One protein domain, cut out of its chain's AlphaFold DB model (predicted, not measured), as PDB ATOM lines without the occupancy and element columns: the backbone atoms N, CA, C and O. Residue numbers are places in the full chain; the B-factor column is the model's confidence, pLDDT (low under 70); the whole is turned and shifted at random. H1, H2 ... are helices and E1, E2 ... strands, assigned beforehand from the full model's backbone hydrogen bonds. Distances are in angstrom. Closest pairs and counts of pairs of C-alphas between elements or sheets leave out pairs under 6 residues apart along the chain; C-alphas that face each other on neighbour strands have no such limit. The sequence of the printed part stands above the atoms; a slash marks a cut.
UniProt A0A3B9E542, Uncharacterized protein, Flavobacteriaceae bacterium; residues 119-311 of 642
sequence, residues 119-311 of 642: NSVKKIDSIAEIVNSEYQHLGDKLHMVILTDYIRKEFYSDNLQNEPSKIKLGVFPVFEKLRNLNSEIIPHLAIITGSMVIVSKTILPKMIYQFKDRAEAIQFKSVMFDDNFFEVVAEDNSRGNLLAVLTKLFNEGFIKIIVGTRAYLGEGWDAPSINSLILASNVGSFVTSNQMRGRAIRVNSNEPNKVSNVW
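This is residues 119 to 311 of the 642 residues of an uncharacterized protein of Flavobacteriaceae bacterium (UniProt A0A3B9E542). A twisted, eight-stranded sheet makes the middle of three layers, with H1 and H2 over one face and H3, H5 and H7 over the other. Small H4 and the wide loop of residues 149 to 170 lie at opposite ends of the longest span. The printed part has 193 residues, mixed in class, in the order H1 E1 H2 E2 E3 H3 H4 E4 E5 H5 E6 H6 E7 H7 E8. The mixed sheet runs E4, E5, E3, E2, E6, E1, E7, E8; the whole is compact, with a radius of gyration of the C-alphas of 15.9 A and spans of 48 by 41 by 32 A.

H1, residues 122 to 141, touches H2, residues 171 to 179, with residues 124 to 128 alone, closest at the C-alphas of Ile 124 and Val 174, 5.8 A. E1, residues 144 to 148, is parallel to E6, residues 257 to 261, with N 146 and O 258 2.8 A apart, and to E7, residues 276 to 279, with N 147 and O 278 2.9 A apart. H1 runs along E7 and H2 along E6. E2, residues 189 to 193, is parallel to E6, N 190 and O 257 being 2.9 A apart, and forms a hairpin with E3, residues 196 to 200, N 191 and O 198 being 2.8 A apart. H3, residues 201 to 210, touches H5, residues 236 to 251, at a steep tilt of 68 degrees, only just short of perpendicular; the C-alphas of Gln 210 and Val 245 are closest, 6.8 A. H4, residues 212 to 217, is not on the sheet. E4, residues 218 to 222, and E5, residues 229 to 234, form a hairpin, N 219 and O 233 being 2.9 A apart; E5 is antiparallel to E3, N 230 and O 199 being 2.9 A apart. H6, residues 262 to 265, is on the sheet but over none of its strands. H7, residues 286 to 296, is over E7, and E8, residues 309 to 311, is parallel to E7, N 277 and O 309 being 2.8 A apart; E7, H7, E8 is a strand-helix-strand unit, two parallel neighbour strands with a helix between, its crossover right-handed. Every O i to N i+4 pair is within hydrogen-bond range in H2; H1 has 14 of 16, H3 4 of 6, H5 10 of 12, H7 6 of 7 and H4 0 of 2, with 1 of 3 O i to N i+3 pairs.

H1 begins at C-alpha 122, (86.214, 166.595, 143.780), is 27.3 A long and has a kink of 59 degrees near residue 135. H5 is 24.2 A long; E8 ends at C-alpha 311, (92.733, 154.377, 149.371).

The C-alphas of Ser 165 and Asp 213 are farthest apart, 48.0 A. The printed part has no cut; the links E1 to H2 and H7 to E8 are long. Mean pLDDT of the printed part is 82.3, with 32 residues under 70, among them 157 to 166 and 281 to 289.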
ATOM      1  N   ASN A 119      92.318 165.362 137.223       64.81
ATOM      2  CA  ASN A 119      92.739 166.426 138.138       64.81
ATOM      3  C   ASN A 119      91.557 167.113 138.839       64.81
ATOM      4  O   ASN A 119      91.731 168.219 139.354       64.81
ATOM      5  N   SER A 120      90.377 166.483 138.834       71.19
ATOM      6  CA  SER A 120      89.147 167.056 139.371       71.19
ATOM      7  C   SER A 120      89.301 167.480 140.831       71.19
ATOM      8  O   SER A 120      89.812 166.730 141.667       71.19
ATOM      9  N   VAL A 121      88.781 168.670 141.140       74.88
ATOM     10  CA  VAL A 121      88.728 169.231 142.497       74.88
ATOM     11  C   VAL A 121      87.953 168.319 143.449       74.88
ATOM     12  O   VAL A 121      88.331 168.218 144.609       74.88
ATOM     13  N   LYS A 122      86.969 167.553 142.954       82.31
ATOM     14  CA  LYS A 122      86.214 166.595 143.780       82.31
ATOM     15  C   LYS A 122      87.105 165.562 144.478       82.31
ATOM     16  O   LYS A 122      86.763 165.111 145.561       82.31
ATOM     17  N   LYS A 123      88.270 165.212 143.910       86.69
ATOM     18  CA  LYS A 123      89.223 164.319 144.594       86.69
ATOM     19  C   LYS A 123      89.756 164.936 145.886       86.69
ATOM     20  O   LYS A 123      90.021 164.201 146.826       86.69
ATOM     21  N   ILE A 124      89.917 166.258 145.936       88.44
ATOM     22  CA  ILE A 124      90.364 166.975 147.136       88.44
ATOM     23  C   ILE A 124      89.293 166.885 148.230       88.44
ATOM     24  O   ILE A 124      89.634 166.659 149.389       88.44
ATOM     25  N   ASP A 125      88.014 166.989 147.861       89.19
ATOM     26  CA  ASP A 125      86.898 166.818 148.796       89.19
ATOM     27  C   ASP A 125      86.837 165.383 149.340       89.19
ATOM     28  O   ASP A 125      86.830 165.197 150.554       89.19
ATOM     29  N   SER A 126      86.949 164.366 148.476       91.25
ATOM     30  CA  SER A 126      87.001 162.964 148.922       91.25
ATOM     31  C   SER A 126      88.213 162.662 149.814       91.25
ATOM     32  O   SER A 126      88.107 161.876 150.750       91.25
ATOM     33  N   ILE A 127      89.373 163.292 149.571       93.50
ATOM     34  CA  ILE A 127      90.530 163.186 150.481       93.50
ATOM     35  C   ILE A 127      90.162 163.721 151.865       93.50
ATOM     36  O   ILE A 127      90.481 163.080 152.861       93.50
ATOM     37  N   ALA A 128      89.498 164.876 151.935       93.69
ATOM     38  CA  ALA A 128      89.088 165.471 153.201       93.69
ATOM     39  C   ALA A 128      88.084 164.585 153.960       93.69
ATOM     40  O   ALA A 128      88.237 164.392 155.164       93.69
ATOM     41  N   GLU A 129      87.114 163.989 153.264       93.94
ATOM     42  CA  GLU A 129      86.154 163.043 153.852       93.94
ATOM     43  C   GLU A 129      86.847 161.808 154.447       93.94
ATOM     44  O   GLU A 129      86.596 161.454 155.602       93.94
ATOM     45  N   ILE A 130      87.774 161.195 153.699       95.25
ATOM     46  CA  ILE A 130      88.554 160.039 154.169       95.25
ATOM     47  C   ILE A 130      89.410 160.425 155.376       95.25
ATOM     48  O   ILE A 130      89.403 159.713 156.379       95.25
ATOM     49  N   VAL A 131      90.119 161.558 155.307       95.44
ATOM     50  CA  VAL A 131      90.952 162.056 156.412       95.44
ATOM     51  C   VAL A 131      90.119 162.237 157.673       95.44
ATOM     52  O   VAL A 131      90.526 161.770 158.732       95.44
ATOM     53  N   ASN A 132      88.951 162.871 157.569       94.50
ATOM     54  CA  ASN A 132      88.076 163.078 158.716       94.50
ATOM     55  C   ASN A 132      87.587 161.746 159.307       94.50
ATOM     56  O   ASN A 132      87.630 161.558 160.520       94.50
ATOM     57  N   SER A 133      87.171 160.804 158.459       94.75
ATOM     58  CA  SER A 133      86.705 159.487 158.900       94.75
ATOM     59  C   SER A 133      87.799 158.670 159.599       94.75
ATOM     60  O   SER A 133      87.564 158.099 160.662       94.75
ATOM     61  N   GLU A 134      88.995 158.617 159.015       94.69
ATOM     62  CA  GLU A 134      90.148 157.889 159.563       94.69
ATOM     63  C   GLU A 134      90.666 158.541 160.848       94.69
ATOM     64  O   GLU A 134      91.023 157.846 161.797       94.69
ATOM     65  N   TYR A 135      90.654 159.876 160.923       94.00
ATOM     66  CA  TYR A 135      91.015 160.603 162.140       94.00
ATOM     67  C   TYR A 135      90.034 160.323 163.282       94.00
ATOM     68  O   TYR A 135      90.467 160.083 164.406       94.00
ATOM     69  N   GLN A 136      88.727 160.275 163.004       92.62
ATOM     70  CA  GLN A 136      87.712 159.909 164.000       92.62
ATOM     71  C   GLN A 136      87.835 158.457 164.483       92.62
ATOM     72  O   GLN A 136      87.525 158.175 165.637       92.62
ATOM     73  N   HIS A 137      88.266 157.540 163.613       93.12
ATOM     74  CA  HIS A 137      88.434 156.119 163.941       93.12
ATOM     75  C   HIS A 137      89.722 155.845 164.726       93.12
ATOM     76  O   HIS A 137      89.691 155.241 165.797       93.12
ATOM     77  N   LEU A 138      90.864 156.303 164.208       91.19
ATOM     78  CA  LEU A 138      92.187 155.968 164.742       91.19
ATOM     79  C   LEU A 138      92.683 156.965 165.798       91.19
ATOM     80  O   LEU A 138      93.518 156.597 166.630       91.19
ATOM     81  N   GLY A 139      92.201 158.211 165.773       91.06
ATOM     82  CA  GLY A 139      92.578 159.268 166.712       91.06
ATOM     83  C   GLY A 139      94.094 159.422 166.845       91.06
ATOM     84  O   GLY A 139      94.803 159.725 165.884       91.06
ATOM     85  N   ASP A 140      94.611 159.173 168.047       88.88
ATOM     86  CA  ASP A 140      96.045 159.268 168.344       88.88
ATOM     87  C   ASP A 140      96.911 158.214 167.657       88.88
ATOM     88  O   ASP A 140      98.109 158.434 167.486       88.88
ATOM     89  N   LYS A 141      96.326 157.099 167.215       91.44
ATOM     90  CA  LYS A 141      97.053 156.055 166.487       91.44
ATOM     91  C   LYS A 141      97.190 156.357 165.000       91.44
ATOM     92  O   LYS A 141      97.828 155.576 164.295       91.44
ATOM     93  N   LEU A 142      96.589 157.433 164.491       94.44
ATOM     94  CA  LEU A 142      96.596 157.725 163.062       94.44
ATOM     95  C   LEU A 142      98.012 158.014 162.547       94.44
ATOM     96  O   LEU A 142      98.687 158.929 163.009       94.44
ATOM     97  N   HIS A 143      98.398 157.278 161.510       94.44
ATOM     98  CA  HIS A 143      99.623 157.467 160.748       94.44
ATOM     99  C   HIS A 143      99.269 157.443 159.262       94.44
ATOM    100  O   HIS A 143      99.346 156.409 158.585       94.44
ATOM    101  N   MET A 144      98.843 158.602 158.764       95.19
ATOM    102  CA  MET A 144      98.325 158.784 157.419       95.19
ATOM    103  C   MET A 144      99.327 159.451 156.478       95.19
ATOM    104  O   MET A 144      99.981 160.442 156.811       95.19
ATOM    105  N   VAL A 145      99.371 158.950 155.244       93.44
ATOM    106  CA  VAL A 145     100.172 159.517 154.157       93.44
ATOM    107  C   VAL A 145      99.299 159.767 152.938       93.44
ATOM    108  O   VAL A 145      98.603 158.871 152.471       93.44
ATOM    109  N   ILE A 146      99.375 160.972 152.382       92.94
ATOM    110  CA  ILE A 146      98.618 161.394 151.204       92.94
ATOM    111  C   ILE A 146      99.603 161.741 150.094       92.94
ATOM    112  O   ILE A 146     100.386 162.686 150.208       92.94
ATOM    113  N   LEU A 147      99.573 160.971 149.006       89.44
ATOM    114  CA  LEU A 147     100.501 161.117 147.886       89.44
ATOM    115  C   LEU A 147      99.807 161.694 146.657       89.44
ATOM    116  O   LEU A 147      98.845 161.126 146.137       89.44
ATOM    117  N   THR A 148     100.364 162.790 146.147       87.19
ATOM    118  CA  THR A 148      99.948 163.440 144.896       87.19
ATOM    119  C   THR A 148     101.099 163.462 143.881       87.19
ATOM    120  O   THR A 148     102.262 163.236 144.224       87.19
ATOM    121  N   ASP A 149     100.787 163.726 142.608       81.81
ATOM    122  CA  ASP A 149     101.798 163.779 141.538       81.81
ATOM    123  C   ASP A 149     102.601 165.089 141.534       81.81
ATOM    124  O   ASP A 149     103.766 165.108 141.140       81.81
ATOM    125  N   TYR A 150     101.993 166.193 141.978       84.69
ATOM    126  CA  TYR A 150     102.549 167.537 141.829       84.69
ATOM    127  C   TYR A 150     102.447 168.331 143.127       84.69
ATOM    128  O   TYR A 150     101.427 168.293 143.810       84.69
ATOM    129  N   ILE A 151     103.476 169.129 143.422       85.94
ATOM    130  CA  ILE A 151     103.471 170.037 144.579       85.94
ATOM    131  C   ILE A 151     102.439 171.155 144.383       85.94
ATOM    132  O   ILE A 151     101.661 171.440 145.287       85.94
ATOM    133  N   ARG A 152     102.413 171.735 143.173       85.44
ATOM    134  CA  ARG A 152     101.598 172.898 142.789       85.44
ATOM    135  C   ARG A 152     101.904 174.160 143.617       85.44
ATOM    136  O   ARG A 152     101.023 174.712 144.271       85.44
ATOM    137  N   LYS A 153     103.172 174.604 143.593       81.50
ATOM    138  CA  LYS A 153     103.653 175.802 144.321       81.50
ATOM    139  C   LYS A 153     102.924 177.084 143.906       81.50
ATOM    140  O   LYS A 153     102.899 178.037 144.666       81.50
ATOM    141  N   GLU A 154     102.290 177.104 142.739       75.38
ATOM    142  CA  GLU A 154     101.416 178.193 142.299       75.38
ATOM    143  C   GLU A 154     100.236 178.472 143.256       75.38
ATOM    144  O   GLU A 154      99.691 179.570 143.225       75.38
ATOM    145  N   PHE A 155      99.875 177.532 144.140       75.25
ATOM    146  CA  PHE A 155      98.865 177.735 145.188       75.25
ATOM    147  C   PHE A 155      99.461 178.085 146.570       75.25
ATOM    148  O   PHE A 155      98.735 178.099 147.552       75.25
ATOM    149  N   TYR A 156     100.761 178.394 146.661       72.19
ATOM    150  CA  TYR A 156     101.484 178.762 147.897       72.19
ATOM    151  C   TYR A 156     101.239 180.220 148.359       72.19
ATOM    152  O   TYR A 156     102.092 180.824 149.002       72.19
ATOM    153  N   SER A 157     100.117 180.844 147.991       64.00
ATOM    154  CA  SER A 157      99.902 182.292 148.177       64.00
ATOM    155  C   SER A 157      98.655 182.588 149.006       64.00
ATOM    156  O   SER A 157      97.633 181.938 148.821       64.00
ATOM    157  N   ASP A 158      98.726 183.638 149.827       54.25
ATOM    158  CA  ASP A 158      97.671 184.107 150.745       54.25
ATOM    159  C   ASP A 158      96.353 184.508 150.038       54.25
ATOM    160  O   ASP A 158      95.267 184.465 150.605       54.25
ATOM    161  N   ASN A 159      96.431 184.856 148.748       49.03
ATOM    162  CA  ASN A 159      95.304 185.324 147.939       49.03
ATOM    163  C   ASN A 159      94.824 184.267 146.943       49.03
ATOM    164  O   ASN A 159      94.937 184.429 145.727       49.03
ATOM    165  N   LEU A 160      94.223 183.190 147.439       52.75
ATOM    166  CA  LEU A 160      93.454 182.287 146.587       52.75
ATOM    167  C   LEU A 160      92.025 182.818 146.382       52.75
ATOM    168  O   LEU A 160      91.053 182.130 146.670       52.75
ATOM    169  N   GLN A 161      91.884 183.992 145.747       48.97
ATOM    170  CA  GLN A 161      90.706 184.285 144.906       48.97
ATOM    171  C   GLN A 161      90.788 183.475 143.598       48.97
ATOM    172  O   GLN A 161      90.598 183.983 142.493       48.97
ATOM    173  N   ASN A 162      91.145 182.197 143.697       54.09
ATOM    174  CA  ASN A 162      91.198 181.330 142.540       54.09
ATOM    175  C   ASN A 162      89.790 180.814 142.290       54.09
ATOM    176  O   ASN A 162      89.189 180.184 143.157       54.09
ATOM    177  N   GLU A 163      89.270 181.074 141.088       57.06
ATOM    178  CA  GLU A 163      88.042 180.436 140.627       57.06
ATOM    179  C   GLU A 163      88.146 178.921 140.888       57.06
ATOM    180  O   GLU A 163      89.151 178.314 140.494       57.06
ATOM    181  N   PRO A 164      87.136 178.285 141.512       60.38
ATOM    182  CA  PRO A 164      87.160 176.854 141.822       60.38
ATOM    183  C   PRO A 164      87.493 175.975 140.607       60.38
ATOM    184  O   PRO A 164      88.094 174.914 140.742       60.38
ATOM    185  N   SER A 165      87.171 176.451 139.400       61.00
ATOM    186  CA  SER A 165      87.465 175.808 138.115       61.00
ATOM    187  C   SER A 165      88.957 175.739 137.747       61.00
ATOM    188  O   SER A 165      89.325 174.957 136.870       61.00
ATOM    189  N   LYS A 166      89.828 176.533 138.385       68.06
ATOM    190  CA  LYS A 166      91.281 176.573 138.121       68.06
ATOM    191  C   LYS A 166      92.106 175.762 139.119       68.06
ATOM    192  O   LYS A 166      93.290 175.523 138.861       68.06
ATOM    193  N   ILE A 167      91.508 175.331 140.229       74.44
ATOM    194  CA  ILE A 167      92.181 174.497 141.227       74.44
ATOM    195  C   ILE A 167      92.455 173.123 140.611       74.44
ATOM    196  O   ILE A 167      91.598 172.518 139.972       74.44
ATOM    197  N   LYS A 168      93.682 172.631 140.788       79.19
ATOM    198  CA  LYS A 168      94.112 171.309 140.320       79.19
ATOM    199  C   LYS A 168      94.615 170.503 141.498       79.19
ATOM    200  O   LYS A 168      95.220 171.061 142.404       79.19
ATOM    201  N   LEU A 169      94.444 169.188 141.444       84.06
ATOM    202  CA  LEU A 169      94.999 168.288 142.449       84.06
ATOM    203  C   LEU A 169      96.526 168.467 142.610       84.06
ATOM    204  O   LEU A 169      97.281 168.507 141.629       84.06
ATOM    205  N   GLY A 170      96.971 168.551 143.863       87.50
ATOM    206  CA  GLY A 170      98.375 168.650 144.251       87.50
ATOM    207  C   GLY A 170      98.545 168.806 145.760       87.50
ATOM    208  O   GLY A 170      97.557 168.935 146.481       87.50
ATOM    209  N   VAL A 171      99.796 168.805 146.223       90.38
ATOM    210  CA  VAL A 171     100.142 168.889 147.653       90.38
ATOM    211  C   VAL A 171      99.511 170.111 148.317       90.38
ATOM    212  O   VAL A 171      98.839 169.952 149.329       90.38
ATOM    213  N   PHE A 172      99.683 171.307 147.747       89.81
ATOM    214  CA  PHE A 172      99.164 172.535 148.360       89.81
ATOM    215  C   PHE A 172      97.636 172.603 148.412       89.81
ATOM    216  O   PHE A 172      97.112 172.810 149.500       89.81
ATOM    217  N   PRO A 173      96.893 172.364 147.314       89.25
ATOM    218  CA  PRO A 173      95.431 172.356 147.373       89.25
ATOM    219  C   PRO A 173      94.855 171.338 148.364       89.25
ATOM    220  O   PRO A 173      93.861 171.625 149.025       89.25
ATOM    221  N   VAL A 174      95.489 170.167 148.502       90.75
ATOM    222  CA  VAL A 174      95.107 169.183 149.526       90.75
ATOM    223  C   VAL A 174      95.411 169.714 150.924       90.75
ATOM    224  O   VAL A 174      94.537 169.692 151.781       90.75
ATOM    225  N   PHE A 175      96.619 170.225 151.155       91.75
ATOM    226  CA  PHE A 175      97.011 170.781 152.448       91.75
ATOM    227  C   PHE A 175      96.095 171.933 152.891       91.75
ATOM    228  O   PHE A 175      95.615 171.911 154.019       91.75
ATOM    229  N   GLU A 176      95.773 172.875 152.000       89.00
ATOM    230  CA  GLU A 176      94.844 173.977 152.287       89.00
ATOM    231  C   GLU A 176      93.440 173.476 152.633       89.00
ATOM    232  O   GLU A 176      92.806 173.987 153.558       89.00
ATOM    233  N   LYS A 177      92.945 172.443 151.940       89.81
ATOM    234  CA  LYS A 177      91.657 171.831 152.284       89.81
ATOM    235  C   LYS A 177      91.688 171.225 153.688       89.81
ATOM    236  O   LYS A 177      90.751 171.438 154.449       89.81
ATOM    237  N   LEU A 178      92.752 170.496 154.035       91.75
ATOM    238  CA  LEU A 178      92.880 169.819 155.332       91.75
ATOM    239  C   LEU A 178      93.100 170.791 156.493       91.75
ATOM    240  O   LEU A 178      92.533 170.595 157.564       91.75
ATOM    241  N   ARG A 179      93.867 171.861 156.272       89.00
ATOM    242  CA  ARG A 179      94.085 172.935 157.252       89.00
ATOM    243  C   ARG A 179      92.775 173.601 157.680       89.00
ATOM    244  O   ARG A 179      92.619 173.939 158.845       89.00
ATOM    245  N   ASN A 180      91.834 173.734 156.748       86.94
ATOM    246  CA  ASN A 180      90.520 174.330 156.987       86.94
ATOM    247  C   ASN A 180      89.435 173.306 157.378       86.94
ATOM    248  O   ASN A 180      88.279 173.686 157.550       86.94
ATOM    249  N   LEU A 181      89.775 172.016 157.485       86.56
ATOM    250  CA  LEU A 181      88.807 170.941 157.718       86.56
ATOM    251  C   LEU A 181      88.462 170.774 159.202       86.56
ATOM    252  O   LEU A 181      87.291 170.774 159.569       86.56
ATOM    253  N   ASN A 182      89.484 170.591 160.040       82.56
ATOM    254  CA  ASN A 182      89.346 170.366 161.476       82.56
ATOM    255  C   ASN A 182      90.559 170.964 162.206       82.56
ATOM    256  O   ASN A 182      91.705 170.654 161.875       82.56
ATOM    257  N   SER A 183      90.311 171.796 163.218       86.62
ATOM    258  CA  SER A 183      91.358 172.437 164.018       86.62
ATOM    259  C   SER A 183      92.234 171.438 164.782       86.62
ATOM    260  O   SER A 183      93.400 171.733 165.034       86.62
ATOM    261  N   GLU A 184      91.728 170.240 165.090       88.94
ATOM    262  CA  GLU A 184      92.487 169.171 165.759       88.94
ATOM    263  C   GLU A 184      93.562 168.533 164.866       88.94
ATOM    264  O   GLU A 184      94.523 167.955 165.370       88.94
ATOM    265  N   ILE A 185      93.434 168.650 163.540       89.06
ATOM    266  CA  ILE A 185      94.411 168.114 162.579       89.06
ATOM    267  C   ILE A 185      95.636 169.030 162.468       89.06
ATOM    268  O   ILE A 185      96.754 168.551 162.267       89.06
ATOM    269  N   ILE A 186      95.442 170.344 162.621       90.81
ATOM    270  CA  ILE A 186      96.469 171.380 162.418       90.81
ATOM    271  C   ILE A 186      97.771 171.099 163.202       90.81
ATOM    272  O   ILE A 186      98.845 171.211 162.605       90.81
ATOM    273  N   PRO A 187      97.745 170.682 164.486       92.75
ATOM    274  CA  PRO A 187      98.951 170.349 165.252       92.75
ATOM    275  C   PRO A 187      99.775 169.174 164.707       92.75
ATOM    276  O   PRO A 187     100.929 169.012 165.098       92.75
ATOM    277  N   HIS A 188      99.188 168.337 163.851       93.94
ATOM    278  CA  HIS A 188      99.749 167.053 163.426       93.94
ATOM    279  C   HIS A 188      99.959 166.942 161.910       93.94
ATOM    280  O   HIS A 188     100.367 165.883 161.420       93.94
ATOM    281  N   LEU A 189      99.664 168.014 161.174       94.62
ATOM    282  CA  LEU A 189      99.744 168.084 159.721       94.62
ATOM    283  C   LEU A 189     101.140 168.534 159.267       94.62
ATOM    284  O   LEU A 189     101.712 169.486 159.805       94.62
ATOM    285  N   ALA A 190     101.677 167.876 158.241       94.31
ATOM    286  CA  ALA A 190     102.947 168.245 157.623       94.31
ATOM    287  C   ALA A 190     102.914 168.088 156.096       94.31
ATOM    288  O   ALA A 190     102.296 167.166 155.560       94.31
ATOM    289  N   ILE A 191     103.643 168.956 155.391       93.62
ATOM    290  CA  ILE A 191     104.020 168.753 153.992       93.62
ATOM    291  C   ILE A 191     105.439 168.206 153.949       93.62
ATOM    292  O   ILE A 191     106.359 168.818 154.489       93.62
ATOM    293  N   ILE A 192     105.636 167.091 153.247       90.00
ATOM    294  CA  ILE A 192     106.965 166.516 153.030       90.00
ATOM    295  C   ILE A 192     107.134 166.199 151.541       90.00
ATOM    296  O   ILE A 192     106.506 165.299 150.981       90.00
ATOM    297  N   THR A 193     107.999 166.961 150.877       87.69
ATOM    298  CA  THR A 193     108.333 166.803 149.455       87.69
ATOM    299  C   THR A 193     109.838 166.925 149.252       87.69
ATOM    300  O   THR A 193     110.543 167.447 150.110       87.69
ATOM    301  N   GLY A 194     110.339 166.529 148.080       78.94
ATOM    302  CA  GLY A 194     111.783 166.574 147.814       78.94
ATOM    303  C   GLY A 194     112.367 167.968 147.669       78.94
ATOM    304  O   GLY A 194     113.581 168.121 147.685       78.94
ATOM    305  N   SER A 195     111.516 168.987 147.556       81.81
ATOM    306  CA  SER A 195     111.959 170.378 147.440       81.81
ATOM    307  C   SER A 195     111.570 171.249 148.629       81.81
ATOM    308  O   SER A 195     111.948 172.414 148.644       81.81
ATOM    309  N   MET A 196     110.748 170.744 149.554       86.94
ATOM    310  CA  MET A 196     110.130 171.570 150.590       86.94
ATOM    311  C   MET A 196     109.532 170.713 151.707       86.94
ATOM    312  O   MET A 196     108.864 169.709 151.427       86.94
ATOM    313  N   VAL A 197     109.717 171.163 152.948       90.81
ATOM    314  CA  VAL A 197     109.125 170.589 154.160       90.81
ATOM    315  C   VAL A 197     108.416 171.700 154.930       90.81
ATOM    316  O   VAL A 197     109.032 172.718 155.224       90.81
ATOM    317  N   ILE A 198     107.143 171.502 155.270       92.69
ATOM    318  CA  ILE A 198     106.369 172.413 156.127       92.69
ATOM    319  C   ILE A 198     105.797 171.606 157.284       92.69
ATOM    320  O   ILE A 198     105.228 170.537 157.067       92.69
ATOM    321  N   VAL A 199     105.938 172.107 158.506       93.75
ATOM    322  CA  VAL A 199     105.442 171.449 159.721       93.75
ATOM    323  C   VAL A 199     104.665 172.429 160.589       93.75
ATOM    324  O   VAL A 199     104.902 173.636 160.546       93.75
ATOM    325  N   SER A 200     103.748 171.899 161.393       93.19
ATOM    326  CA  SER A 200     103.049 172.666 162.420       93.19
ATOM    327  C   SER A 200     104.000 173.179 163.508       93.19
ATOM    328  O   SER A 200     104.990 172.531 163.864       93.19
ATOM    329  N   LYS A 201     103.671 174.328 164.097       91.88
ATOM    330  CA  LYS A 201     104.420 174.997 165.168       91.88
ATOM    331  C   LYS A 201     104.642 174.096 166.384       91.88
ATOM    332  O   LYS A 201     105.683 174.171 167.032       91.88
ATOM    333  N   THR A 202     103.692 173.213 166.674       91.38
ATOM    334  CA  THR A 202     103.752 172.213 167.755       91.38
ATOM    335  C   THR A 202     104.868 171.182 167.570       91.38
ATOM    336  O   THR A 202     105.362 170.629 168.553       91.38
ATOM    337  N   ILE A 203     105.301 170.942 166.329       90.75
ATOM    338  CA  ILE A 203     106.343 169.969 165.979       90.75
ATOM    339  C   ILE A 203     107.746 170.575 166.160       90.75
ATOM    340  O   ILE A 203     108.707 169.849 166.427       90.75
ATOM    341  N   LEU A 204     107.879 171.907 166.104       88.38
ATOM    342  CA  LEU A 204     109.172 172.601 166.169       88.38
ATOM    343  C   LEU A 204     110.004 172.265 167.416       88.38
ATOM    344  O   LEU A 204     111.171 171.905 167.248       88.38
ATOM    345  N   PRO A 205     109.464 172.293 168.655       88.69
ATOM    346  CA  PRO A 205     110.260 171.980 169.842       88.69
ATOM    347  C   PRO A 205     110.795 170.544 169.821       88.69
ATOM    348  O   PRO A 205     111.899 170.277 170.294       88.69
ATOM    349  N   LYS A 206     110.024 169.612 169.243       89.62
ATOM    350  CA  LYS A 206     110.421 168.208 169.094       89.62
ATOM    351  C   LYS A 206     111.521 168.056 168.054       89.62
ATOM    352  O   LYS A 206     112.472 167.319 168.298       89.62
ATOM    353  N   MET A 207     111.446 168.788 166.944       86.38
ATOM    354  CA  MET A 207     112.528 168.822 165.959       86.38
ATOM    355  C   MET A 207     113.809 169.396 166.558       86.38
ATOM    356  O   MET A 207     114.845 168.745 166.486       86.38
ATOM    357  N   ILE A 208     113.737 170.548 167.230       85.44
ATOM    358  CA  ILE A 208     114.898 171.169 167.891       85.44
ATOM    359  C   ILE A 208     115.533 170.199 168.895       85.44
ATOM    360  O   ILE A 208     116.753 170.061 168.933       85.44
ATOM    361  N   TYR A 209     114.720 169.463 169.662       86.12
ATOM    362  CA  TYR A 209     115.217 168.443 170.587       86.12
ATOM    363  C   TYR A 209     115.995 167.317 169.882       86.12
ATOM    364  O   TYR A 209     117.034 166.894 170.383       86.12
ATOM    365  N   GLN A 210     115.515 166.830 168.735       82.88
ATOM    366  CA  GLN A 210     116.191 165.769 167.971       82.88
ATOM    367  C   GLN A 210     117.448 166.285 167.245       82.88
ATOM    368  O   GLN A 210     118.338 165.499 166.936       82.88
ATOM    369  N   PHE A 211     117.540 167.597 167.004       79.69
ATOM    370  CA  PHE A 211     118.671 168.266 166.354       79.69
ATOM    371  C   PHE A 211     119.642 168.950 167.325       79.69
ATOM    372  O   PHE A 211     120.493 169.710 166.874       79.69
ATOM    373  N   LYS A 212     119.560 168.680 168.636       71.25
ATOM    374  CA  LYS A 212     120.343 169.360 169.690       71.25
ATOM    375  C   LYS A 212     121.834 169.552 169.378       71.25
ATOM    376  O   LYS A 212     122.351 170.632 169.633       71.25
ATOM    377  N   ASP A 213     122.490 168.562 168.775       68.94
ATOM    378  CA  ASP A 213     123.933 168.603 168.484       68.94
ATOM    379  C   ASP A 213     124.281 169.242 167.121       68.94
ATOM    380  O   ASP A 213     125.452 169.355 166.763       68.94
ATOM    381  N   ARG A 214     123.272 169.625 166.321       69.62
ATOM    382  CA  ARG A 214     123.399 170.211 164.969       69.62
ATOM    383  C   ARG A 214     122.320 171.265 164.685       69.62
ATOM    384  O   ARG A 214     121.832 171.360 163.561       69.62
ATOM    385  N   ALA A 215     121.919 172.032 165.697       61.53
ATOM    386  CA  ALA A 215     120.800 172.972 165.590       61.53
ATOM    387  C   ALA A 215     121.013 174.049 164.507       61.53
ATOM    388  O   ALA A 215     120.050 174.489 163.890       61.53
ATOM    389  N   GLU A 216     122.269 174.414 164.223       65.31
ATOM    390  CA  GLU A 216     122.636 175.377 163.173       65.31
ATOM    391  C   GLU A 216     122.355 174.867 161.747       65.31
ATOM    392  O   GLU A 216     122.205 175.665 160.827       65.31
ATOM    393  N   ALA A 217     122.212 173.550 161.556       73.06
ATOM    394  CA  ALA A 217     121.996 172.939 160.244       73.06
ATOM    395  C   ALA A 217     120.543 173.041 159.735       73.06
ATOM    396  O   ALA A 217     120.244 172.569 158.629       73.06
ATOM    397  N   ILE A 218     119.631 173.594 160.547       81.56
ATOM    398  CA  ILE A 218     118.210 173.739 160.226       81.56
ATOM    399  C   ILE A 218     117.733 175.150 160.536       81.56
ATOM    400  O   ILE A 218     117.865 175.651 161.648       81.56
ATOM    401  N   GLN A 219     117.087 175.757 159.547       85.19
ATOM    402  CA  GLN A 219     116.424 177.044 159.668       85.19
ATOM    403  C   GLN A 219     114.911 176.861 159.583       85.19
ATOM    404  O   GLN A 219     114.406 176.130 158.728       85.19
ATOM    405  N   PHE A 220     114.188 177.568 160.447       87.75
ATOM    406  CA  PHE A 220     112.731 177.636 160.422       87.75
ATOM    407  C   PHE A 220     112.306 178.984 159.850       87.75
ATOM    408  O   PHE A 220     112.669 180.030 160.389       87.75
ATOM    409  N   LYS A 221     111.547 178.967 158.756       89.00
ATOM    410  CA  LYS A 221     111.008 180.169 158.113       89.00
ATOM    411  C   LYS A 221     109.497 180.209 158.301       89.00
ATOM    412  O   LYS A 221     108.828 179.199 158.095       89.00
ATOM    413  N   SER A 222     108.965 181.366 158.689       85.94
ATOM    414  CA  SER A 222     107.514 181.567 158.726       85.94
ATOM    415  C   SER A 222     106.954 181.448 157.314       85.94
ATOM    416  O   SER A 222     107.534 182.004 156.377       85.94
ATOM    417  N   VAL A 223     105.844 180.732 157.156       84.25
ATOM    418  CA  VAL A 223     105.104 180.728 155.888       84.25
ATOM    419  C   VAL A 223     104.191 181.951 155.825       84.25
ATOM    420  O   VAL A 223     103.824 182.506 156.857       84.25
ATOM    421  N   MET A 224     103.844 182.397 154.616       75.56
ATOM    422  CA  MET A 224     103.068 183.633 154.434       75.56
ATOM    423  C   MET A 224     101.576 183.484 154.765       75.56
ATOM    424  O   MET A 224     100.931 184.489 155.003       75.56
ATOM    425  N   PHE A 225     101.036 182.261 154.757       77.00
ATOM    426  CA  PHE A 225      99.588 182.006 154.784       77.00
ATOM    427  C   PHE A 225      99.026 181.553 156.147       77.00
ATOM    428  O   PHE A 225      97.810 181.411 156.295       77.00
ATOM    429  N   ASP A 226      99.887 181.233 157.123       80.81
ATOM    430  CA  ASP A 226      99.468 180.767 158.455       80.81
ATOM    431  C   ASP A 226     100.619 180.807 159.475       80.81
ATOM    432  O   ASP A 226     101.656 180.172 159.280       80.81
ATOM    433  N   ASP A 227     100.399 181.463 160.615       84.38
ATOM    434  CA  ASP A 227     101.358 181.547 161.728       84.38
ATOM    435  C   ASP A 227     101.554 180.215 162.487       84.38
ATOM    436  O   ASP A 227     102.473 180.069 163.304       84.38
ATOM    437  N   ASN A 228     100.685 179.227 162.257       87.38
ATOM    438  CA  ASN A 228     100.783 177.894 162.848       87.38
ATOM    439  C   ASN A 228     101.720 176.964 162.080       87.38
ATOM    440  O   ASN A 228     101.990 175.868 162.569       87.38
ATOM    441  N   PHE A 229     102.228 177.359 160.912       91.62
ATOM    442  CA  PHE A 229     103.082 176.513 160.083       91.62
ATOM    443  C   PHE A 229     104.428 177.174 159.787       91.62
ATOM    444  O   PHE A 229     104.551 178.389 159.669       91.62
ATOM    445  N   PHE A 230     105.464 176.350 159.666       92.00
ATOM    446  CA  PHE A 230     106.825 176.802 159.397       92.00
ATOM    447  C   PHE A 230     107.461 175.928 158.322       92.00
ATOM    448  O   PHE A 230     107.361 174.698 158.361       92.00
ATOM    449  N   GLU A 231     108.139 176.564 157.371       91.69
ATOM    450  CA  GLU A 231     108.995 175.880 156.410       91.69
ATOM    451  C   GLU A 231     110.321 175.514 157.086       91.69
ATOM    452  O   GLU A 231     110.986 176.355 157.697       91.69
ATOM    453  N   VAL A 232     110.707 174.245 156.967       89.62
ATOM    454  CA  VAL A 232     111.962 173.716 157.499       89.62
ATOM    455  C   VAL A 232     112.972 173.622 156.365       89.62
ATOM    456  O   VAL A 232     112.831 172.801 155.455       89.62
ATOM    457  N   VAL A 233     114.015 174.443 156.435       86.56
ATOM    458  CA  VAL A 233     115.104 174.461 155.459       86.56
ATOM    459  C   VAL A 233     116.339 173.842 156.099       86.56
ATOM    460  O   VAL A 233     116.885 174.382 157.056       86.56
ATOM    461  N   ALA A 234     116.774 172.701 155.568       82.69
ATOM    462  CA  ALA A 234     118.036 172.070 155.940       82.69
ATOM    463  C   ALA A 234     119.109 172.354 154.885       82.69
ATOM    464  O   ALA A 234     118.816 172.377 153.686       82.69
ATOM    465  N   GLU A 235     120.353 172.510 155.332       79.19
ATOM    466  CA  GLU A 235     121.516 172.552 154.441       79.19
ATOM    467  C   GLU A 235     121.655 171.243 153.640       79.19
ATOM    468  O   GLU A 235     121.204 170.180 154.085       79.19
ATOM    469  N   ASP A 236     122.287 171.292 152.460       67.50
ATOM    470  CA  ASP A 236     122.330 170.164 151.511       67.50
ATOM    471  C   ASP A 236     122.850 168.855 152.145       67.50
ATOM    472  O   ASP A 236     122.276 167.788 151.912       67.50
ATOM    473  N   ASN A 237     123.849 168.931 153.033       68.19
ATOM    474  CA  ASN A 237     124.428 167.772 153.735       68.19
ATOM    475  C   ASN A 237     123.551 167.216 154.879       68.19
ATOM    476  O   ASN A 237     123.845 166.153 155.428       68.19
ATOM    477  N   SER A 238     122.465 167.905 155.238       72.31
ATOM    478  CA  SER A 238     121.594 167.572 156.374       72.31
ATOM    479  C   SER A 238     120.196 167.100 155.963       72.31
ATOM    480  O   SER A 238     119.418 166.691 156.828       72.31
ATOM    481  N   ARG A 239     119.877 167.055 154.659       73.25
ATOM    482  CA  ARG A 239     118.569 166.579 154.155       73.25
ATOM    483  C   ARG A 239     118.243 165.137 154.557       73.25
ATOM    484  O   ARG A 239     117.111 164.854 154.944       73.25
ATOM    485  N   GLY A 240     119.230 164.238 154.522       74.06
ATOM    486  CA  GLY A 240     119.046 162.846 154.957       74.06
ATOM    487  C   GLY A 240     118.692 162.736 156.445       74.06
ATOM    488  O   GLY A 240     117.778 162.003 156.819       74.06
ATOM    489  N   ASN A 241     119.349 163.539 157.289       80.50
ATOM    490  CA  ASN A 241     119.061 163.595 158.726       80.50
ATOM    491  C   ASN A 241     117.678 164.200 159.004       80.50
ATOM    492  O   ASN A 241     116.962 163.712 159.877       80.50
ATOM    493  N   LEU A 242     117.271 165.222 158.240       84.56
ATOM    494  CA  LEU A 242     115.927 165.798 158.319       84.56
ATOM    495  C   LEU A 242     114.851 164.742 158.062       84.56
ATOM    496  O   LEU A 242     113.921 164.615 158.857       84.56
ATOM    497  N   LEU A 243     114.994 163.941 157.002       83.50
ATOM    498  CA  LEU A 243     114.047 162.865 156.713       83.50
ATOM    499  C   LEU A 243     113.998 161.827 157.842       83.50
ATOM    500  O   LEU A 243     112.906 161.401 158.221       83.50
ATOM    501  N   ALA A 244     115.145 161.445 158.409       84.88
ATOM    502  CA  ALA A 244     115.201 160.502 159.526       84.88
ATOM    503  C   ALA A 244     114.453 161.030 160.763       84.88
ATOM    504  O   ALA A 244     113.667 160.300 161.369       84.88
ATOM    505  N   VAL A 245     114.627 162.312 161.101       88.50
ATOM    506  CA  VAL A 245     113.916 162.945 162.223       88.50
ATOM    507  C   VAL A 245     112.418 163.055 161.950       88.50
ATOM    508  O   VAL A 245     111.627 162.693 162.817       88.50
ATOM    509  N   LEU A 246     112.008 163.482 160.755       89.44
ATOM    510  CA  LEU A 246     110.589 163.533 160.381       89.44
ATOM    511  C   LEU A 246     109.941 162.147 160.441       89.44
ATOM    512  O   LEU A 246     108.832 162.007 160.941       89.44
ATOM    513  N   THR A 247     110.657 161.116 159.992       88.75
ATOM    514  CA  THR A 247     110.196 159.722 160.048       88.75
ATOM    515  C   THR A 247     110.043 159.241 161.487       88.75
ATOM    516  O   THR A 247     109.055 158.594 161.816       88.75
ATOM    517  N   LYS A 248     110.982 159.598 162.370       89.88
ATOM    518  CA  LYS A 248     110.887 159.290 163.800       89.88
ATOM    519  C   LYS A 248     109.684 159.976 164.446       89.88
ATOM    520  O   LYS A 248     108.895 159.307 165.098       89.88
ATOM    521  N   LEU A 249     109.506 161.277 164.212       91.94
ATOM    522  CA  LEU A 249     108.371 162.041 164.742       91.94
ATOM    523  C   LEU A 249     107.027 161.562 164.185       91.94
ATOM    524  O   LEU A 249     106.018 161.635 164.883       91.94
ATOM    525  N   PHE A 250     107.020 161.062 162.949       92.50
ATOM    526  CA  PHE A 250     105.872 160.378 162.373       92.50
ATOM    527  C   PHE A 250     105.602 159.060 163.098       92.50
ATOM    528  O   PHE A 250     104.514 158.896 163.611       92.50
ATOM    529  N   ASN A 251     106.584 158.164 163.242       89.94
ATOM    530  CA  ASN A 251     106.415 156.889 163.958       89.94
ATOM    531  C   ASN A 251     106.031 157.053 165.447       89.94
ATOM    532  O   ASN A 251     105.436 156.146 166.022       89.94
ATOM    533  N   GLU A 252     106.398 158.174 166.074       90.44
ATOM    534  CA  GLU A 252     106.031 158.531 167.455       90.44
ATOM    535  C   GLU A 252     104.628 159.171 167.567       90.44
ATOM    536  O   GLU A 252     104.181 159.452 168.678       90.44
ATOM    537  N   GLY A 253     103.932 159.425 166.450       90.69
ATOM    538  CA  GLY A 253     102.584 160.005 166.424       90.69
ATOM    539  C   GLY A 253     102.519 161.525 166.628       90.69
ATOM    540  O   GLY A 253     101.430 162.090 166.740       90.69
ATOM    541  N   PHE A 254     103.661 162.228 166.660       92.88
ATOM    542  CA  PHE A 254     103.673 163.699 166.701       92.88
ATOM    543  C   PHE A 254     103.193 164.285 165.373       92.88
ATOM    544  O   PHE A 254     102.407 165.235 165.359       92.88
ATOM    545  N   ILE A 255     103.649 163.694 164.267       94.56
ATOM    546  CA  ILE A 255     103.122 163.942 162.926       94.56
ATOM    547  C   ILE A 255     102.164 162.797 162.614       94.56
ATOM    548  O   ILE A 255     102.600 161.654 162.530       94.56
ATOM    549  N   LYS A 256     100.878 163.097 162.421       95.12
ATOM    550  CA  LYS A 256      99.858 162.081 162.113       95.12
ATOM    551  C   LYS A 256      99.505 162.054 160.633       95.12
ATOM    552  O   LYS A 256      99.178 160.997 160.110       95.12
ATOM    553  N   ILE A 257      99.564 163.201 159.946       95.56
ATOM    554  CA  ILE A 257      99.154 163.323 158.541       95.56
ATOM    555  C   ILE A 257     100.269 163.994 157.738       95.56
ATOM    556  O   ILE A 257     100.633 165.143 157.990       95.56
ATOM    557  N   ILE A 258     100.784 163.281 156.737       94.19
ATOM    558  CA  ILE A 258     101.779 163.794 155.789       94.19
ATOM    559  C   ILE A 258     101.134 163.960 154.415       94.19
ATOM    560  O   ILE A 258     100.657 162.988 153.833       94.19
ATOM    561  N   VAL A 259     101.196 165.166 153.849       93.69
ATOM    562  CA  VAL A 259     100.866 165.427 152.440       93.69
ATOM    563  C   VAL A 259     102.162 165.561 151.647       93.69
ATOM    564  O   VAL A 259     103.022 166.382 151.961       93.69
ATOM    565  N   GLY A 260     102.331 164.759 150.602       90.50
ATOM    566  CA  GLY A 260     103.590 164.724 149.871       90.50
ATOM    567  C   GLY A 260     103.469 164.340 148.408       90.50
ATOM    568  O   GLY A 260     102.386 164.137 147.852       90.50
ATOM    569  N   THR A 261     104.636 164.254 147.773       86.06
ATOM    570  CA  THR A 261     104.763 163.757 146.400       86.06
ATOM    571  C   THR A 261     105.382 162.374 146.383       86.06
ATOM    572  O   THR A 261     106.193 162.026 147.246       86.06
ATOM    573  N   ARG A 262     105.052 161.598 145.347       71.19
ATOM    574  CA  ARG A 262     105.613 160.258 145.143       71.19
ATOM    575  C   ARG A 262     107.146 160.243 145.119       71.19
ATOM    576  O   ARG A 262     107.733 159.281 145.591       71.19
ATOM    577  N   ALA A 263     107.785 161.274 144.560       63.44
ATOM    578  CA  ALA A 263     109.232 161.288 144.323       63.44
ATOM    579  C   ALA A 263     110.057 161.180 145.615       63.44
ATOM    580  O   ALA A 263     111.033 160.449 145.652       63.44
ATOM    581  N   TYR A 264     109.637 161.852 146.688       65.81
ATOM    582  CA  TYR A 264     110.438 161.932 147.914       65.81
ATOM    583  C   TYR A 264     110.063 160.885 148.960       65.81
ATOM    584  O   TYR A 264     110.914 160.384 149.683       65.81
ATOM    585  N   LEU A 265     108.787 160.504 149.009       61.59
ATOM    586  CA  LEU A 265     108.305 159.440 149.895       61.59
ATOM    587  C   LEU A 265     108.471 158.047 149.253       61.59
ATOM    588  O   LEU A 265     108.284 157.019 149.907       61.59
ATOM    589  N   GLY A 266     108.836 158.004 147.966       54.28
ATOM    590  CA  GLY A 266     108.969 156.791 147.173       54.28
ATOM    591  C   GLY A 266     110.360 156.170 147.117       54.28
ATOM    592  O   GLY A 266     110.457 154.992 146.773       54.28
ATOM    593  N   GLU A 267     111.402 156.882 147.538       56.44
ATOM    594  CA  GLU A 267     112.781 156.390 147.627       56.44
ATOM    595  C   GLU A 267     113.098 156.036 149.089       56.44
ATOM    596  O   GLU A 267     113.115 156.898 149.954       56.44
ATOM    597  N   GLY A 268     113.271 154.749 149.417       57.78
ATOM    598  CA  GLY A 268     113.842 154.315 150.709       57.78
ATOM    599  C   GLY A 268     113.114 154.634 152.038       57.78
ATOM    600  O   GLY A 268     113.474 154.035 153.038       57.78
ATOM    601  N   TRP A 269     112.068 155.470 152.078       75.06
ATOM    602  CA  TRP A 269     111.393 155.916 153.319       75.06
ATOM    603  C   TRP A 269     110.853 154.800 154.250       75.06
ATOM    604  O   TRP A 269     109.941 154.052 153.890       75.06
ATOM    605  N   ASP A 270     111.386 154.680 155.465       76.12
ATOM    606  CA  ASP A 270     111.041 153.594 156.391       76.12
ATOM    607  C   ASP A 270     110.068 154.012 157.503       76.12
ATOM    608  O   ASP A 270     110.465 154.354 158.612       76.12
ATOM    609  N   ALA A 271     108.772 153.976 157.188       82.56
ATOM    610  CA  ALA A 271     107.691 154.263 158.128       82.56
ATOM    611  C   ALA A 271     106.739 153.057 158.246       82.56
ATOM    612  O   ALA A 271     105.710 153.009 157.568       82.56
ATOM    613  N   PRO A 272     107.063 152.044 159.074       86.00
ATOM    614  CA  PRO A 272     106.196 150.884 159.272       86.00
ATOM    615  C   PRO A 272     104.918 151.221 160.051       86.00
ATOM    616  O   PRO A 272     103.987 150.418 160.041       86.00
ATOM    617  N   SER A 273     104.836 152.390 160.699       90.31
ATOM    618  CA  SER A 273     103.646 152.829 161.440       90.31
ATOM    619  C   SER A 273     102.454 153.175 160.546       90.31
ATOM    620  O   SER A 273     101.340 153.212 161.053       90.31
ATOM    621  N   ILE A 274     102.657 153.375 159.233       92.06
ATOM    622  CA  ILE A 274     101.586 153.759 158.300       92.06
ATOM    623  C   ILE A 274     100.410 152.789 158.424       92.06
ATOM    624  O   ILE A 274     100.556 151.585 158.181       92.06
ATOM    625  N   ASN A 275      99.248 153.340 158.760       93.00
ATOM    626  CA  ASN A 275      97.981 152.622 158.834       93.00
ATOM    627  C   ASN A 275      96.909 153.218 157.911       93.00
ATOM    628  O   ASN A 275      95.925 152.544 157.633       93.00
ATOM    629  N   SER A 276      97.137 154.383 157.303       94.19
ATOM    630  CA  SER A 276      96.290 154.859 156.206       94.19
ATOM    631  C   SER A 276      97.119 155.505 155.094       94.19
ATOM    632  O   SER A 276      98.004 156.326 155.335       94.19
ATOM    633  N   LEU A 277      96.881 155.111 153.847       92.75
ATOM    634  CA  LEU A 277      97.601 155.606 152.676       92.75
ATOM    635  C   LEU A 277      96.603 156.033 151.604       92.75
ATOM    636  O   LEU A 277      95.899 155.193 151.055       92.75
ATOM    637  N   ILE A 278      96.598 157.314 151.244       92.62
ATOM    638  CA  ILE A 278      95.773 157.847 150.159       92.62
ATOM    639  C   ILE A 278      96.633 158.080 148.917       92.62
ATOM    640  O   ILE A 278      97.536 158.921 148.899       92.62
ATOM    641  N   LEU A 279      96.333 157.342 147.848       87.19
ATOM    642  CA  LEU A 279      96.989 157.461 146.549       87.19
ATOM    643  C   LEU A 279      96.124 158.300 145.608       87.19
ATOM    644  O   LEU A 279      95.288 157.781 144.866       87.19
ATOM    645  N   ALA A 280      96.368 159.610 145.612       79.25
ATOM    646  CA  ALA A 280      95.699 160.569 144.738       79.25
ATOM    647  C   ALA A 280      96.414 160.741 143.374       79.25
ATOM    648  O   ALA A 280      95.964 161.498 142.518       79.25
ATOM    649  N   SER A 281      97.535 160.043 143.151       67.62
ATOM    650  CA  SER A 281      98.310 160.061 141.901       67.62
ATOM    651  C   SER A 281      97.643 159.303 140.749       67.62
ATOM    652  O   SER A 281      97.236 158.144 140.909       67.62
ATOM    653  N   ASN A 282      97.685 159.901 139.556       59.72
ATOM    654  CA  ASN A 282      97.132 159.356 138.315       59.72
ATOM    655  C   ASN A 282      98.191 159.068 137.231       59.72
ATOM    656  O   ASN A 282      97.853 158.520 136.170       59.72
ATOM    657  N   VAL A 283      99.462 159.420 137.475       53.12
ATOM    658  CA  VAL A 283     100.588 159.195 136.553       53.12
ATOM    659  C   VAL A 283     101.641 158.292 137.207       53.12
ATOM    660  O   VAL A 283     102.677 158.722 137.715       53.12
ATOM    661  N   GLY A 284     101.398 156.984 137.188       50.53
ATOM    662  CA  GLY A 284     102.388 156.016 137.644       50.53
ATOM    663  C   GLY A 284     102.242 154.666 136.977       50.53
ATOM    664  O   GLY A 284     101.137 154.149 136.840       50.53
ATOM    665  N   SER A 285     103.381 154.098 136.583       51.28
ATOM    666  CA  SER A 285     103.484 152.690 136.221       51.28
ATOM    667  C   SER A 285     103.076 151.825 137.415       51.28
ATOM    668  O   SER A 285     103.313 152.197 138.572       51.28
ATOM    669  N   PHE A 286     102.500 150.657 137.131       57.00
ATOM    670  CA  PHE A 286     102.149 149.622 138.111       57.00
ATOM    671  C   PHE A 286     103.204 149.464 139.228       57.00
ATOM    672  O   PHE A 286     102.868 149.452 140.415       57.00
ATOM    673  N   VAL A 287     104.485 149.437 138.845       51.34
ATOM    674  CA  VAL A 287     105.634 149.237 139.740       51.34
ATOM    675  C   VAL A 287     105.680 150.287 140.851       51.34
ATOM    676  O   VAL A 287     105.834 149.948 142.023       51.34
ATOM    677  N   THR A 288     105.479 151.561 140.510       60.59
ATOM    678  CA  THR A 288     105.561 152.662 141.482       60.59
ATOM    679  C   THR A 288     104.425 152.626 142.505       60.59
ATOM    680  O   THR A 288     104.651 152.855 143.691       60.59
ATOM    681  N   SER A 289     103.212 152.262 142.081       67.81
ATOM    682  CA  SER A 289     102.056 152.118 142.975       67.81
ATOM    683  C   SER A 289     102.230 150.928 143.924       67.81
ATOM    684  O   SER A 289     101.897 151.020 145.105       67.81
ATOM    685  N   ASN A 290     102.805 149.825 143.434       71.81
ATOM    686  CA  ASN A 290     103.104 148.649 144.248       71.81
ATOM    687  C   ASN A 290     104.185 148.938 145.305       71.81
ATOM    688  O   ASN A 290     104.065 148.476 146.436       71.81
ATOM    689  N   GLN A 291     105.196 149.750 144.972       71.12
ATOM    690  CA  GLN A 291     106.206 150.205 145.935       71.12
ATOM    691  C   GLN A 291     105.600 151.078 147.042       71.12
ATOM    692  O   GLN A 291     105.936 150.873 148.205       71.12
ATOM    693  N   MET A 292     104.683 152.002 146.716       73.50
ATOM    694  CA  MET A 292     103.996 152.811 147.738       73.50
ATOM    695  C   MET A 292     103.125 151.941 148.651       73.50
ATOM    696  O   MET A 292     103.228 152.045 149.872       73.50
ATOM    697  N   ARG A 293     102.334 151.018 148.078       77.19
ATOM    698  CA  ARG A 293     101.535 150.053 148.855       77.19
ATOM    699  C   ARG A 293     102.413 149.190 149.763       77.19
ATOM    700  O   ARG A 293     102.070 148.970 150.919       77.19
ATOM    701  N   GLY A 294     103.565 148.750 149.252       77.00
ATOM    702  CA  GLY A 294     104.563 147.958 149.974       77.00
ATOM    703  C   GLY A 294     105.057 148.597 151.275       77.00
ATOM    704  O   GLY A 294     105.519 147.883 152.159       77.00
ATOM    705  N   ARG A 295     104.952 149.925 151.412       77.25
ATOM    706  CA  ARG A 295     105.324 150.659 152.632       77.25
ATOM    707  C   ARG A 295     104.238 150.574 153.699       77.25
ATOM    708  O   ARG A 295     104.546 150.309 154.854       77.25
ATOM    709  N   ALA A 296     102.979 150.719 153.297       81.38
ATOM    710  CA  ALA A 296     101.829 150.636 154.194       81.38
ATOM    711  C   ALA A 296     101.661 149.229 154.804       81.38
ATOM    712  O   ALA A 296     101.402 149.082 155.996       81.38
ATOM    713  N   ILE A 297     101.915 148.177 154.015       82.31
ATOM    714  CA  ILE A 297     101.790 146.774 154.457       82.31
ATOM    715  C   ILE A 297     102.977 146.260 155.288       82.31
ATOM    716  O   ILE A 297     103.030 145.072 155.602       82.31
ATOM    717  N   ARG A 298     103.959 147.110 155.622       84.81
ATOM    718  CA  ARG A 298     105.094 146.689 156.456       84.81
ATOM    719  C   ARG A 298     104.613 146.270 157.839       84.81
ATOM    720  O   ARG A 298     103.740 146.916 158.424       84.81
ATOM    721  N   VAL A 299     105.229 145.212 158.358       84.62
ATOM    722  CA  VAL A 299     105.016 144.748 159.728       84.62
ATOM    723  C   VAL A 299     105.571 145.798 160.683       84.62
ATOM    724  O   VAL A 299     106.733 146.189 160.575       84.62
ATOM    725  N   ASN A 300     104.738 146.251 161.615       85.62
ATOM    726  CA  ASN A 300     105.162 147.097 162.718       85.62
ATOM    727  C   ASN A 300     105.330 146.225 163.964       85.62
ATOM    728  O   ASN A 300     104.346 145.722 164.499       85.62
ATOM    729  N   SER A 301     106.562 146.055 164.445       83.50
ATOM    730  CA  SER A 301     106.831 145.262 165.652       83.50
ATOM    731  C   SER A 301     106.155 145.828 166.904       83.50
ATOM    732  O   SER A 301     105.823 145.063 167.804       83.50
ATOM    733  N   ASN A 302     105.915 147.143 166.949       83.31
ATOM    734  CA  ASN A 302     105.249 147.795 168.079       83.31
ATOM    735  C   ASN A 302     103.722 147.618 168.042       83.31
ATOM    736  O   ASN A 302     103.074 147.694 169.081       83.31
ATOM    737  N   GLU A 303     103.146 147.358 166.863       85.12
ATOM    738  CA  GLU A 303     101.710 147.138 166.671       85.12
ATOM    739  C   GLU A 303     101.466 145.930 165.746       85.12
ATOM    740  O   GLU A 303     101.164 146.093 164.561       85.12
ATOM    741  N   PRO A 304     101.567 144.693 166.265       84.00
ATOM    742  CA  PRO A 304     101.442 143.480 165.450       84.00
ATOM    743  C   PRO A 304     100.043 143.297 164.844       84.00
ATOM    744  O   PRO A 304      99.892 142.638 163.820       84.00
ATOM    745  N   ASN A 305      99.025 143.917 165.446       86.12
ATOM    746  CA  ASN A 305      97.637 143.867 164.986       86.12
ATOM    747  C   ASN A 305      97.263 145.026 164.043       86.12
ATOM    748  O   ASN A 305      96.075 145.193 163.752       86.12
ATOM    749  N   LYS A 306      98.236 145.827 163.587       89.69
ATOM    750  CA  LYS A 306      98.009 146.980 162.708       89.69
ATOM    751  C   LYS A 306      97.274 146.559 161.434       89.69
ATOM    752  O   LYS A 306      97.768 145.736 160.664       89.69
ATOM    753  N   VAL A 307      96.133 147.189 161.184       90.56
ATOM    754  CA  VAL A 307      95.463 147.167 159.881       90.56
ATOM    755  C   VAL A 307      95.877 148.420 159.123       90.56
ATOM    756  O   VAL A 307      96.054 149.476 159.726       90.56
ATOM    757  N   SER A 308      96.097 148.295 157.813       91.12
ATOM    758  CA  SER A 308      96.392 149.451 156.974       91.12
ATOM    759  C   SER A 308      95.415 149.573 155.814       91.12
ATOM    760  O   SER A 308      95.317 148.671 154.981       91.12
ATOM    761  N   ASN A 309      94.749 150.724 155.744       92.50
ATOM    762  CA  ASN A 309      93.840 151.085 154.665       92.50
ATOM    763  C   ASN A 309      94.615 151.764 153.528       92.50
ATOM    764  O   ASN A 309      95.395 152.691 153.748       92.50
ATOM    765  N   VAL A 310      94.409 151.302 152.293       90.94
ATOM    766  CA  VAL A 310      95.037 151.882 151.096       90.94
ATOM    767  C   VAL A 310      93.948 152.372 150.151       90.94
ATOM    768  O   VAL A 310      93.291 151.584 149.470       90.94
ATOM    769  N   TRP A 311      93.782 153.687 150.103       91.50
ATOM    770  CA  TRP A 311      92.733 154.377 149.371       91.50
ATOM    771  C   TRP A 311      93.183 154.720 147.951       91.50
ATOM    772  O   TRP A 311      94.196 155.395 147.738       91.50
TER     773      TRP A 311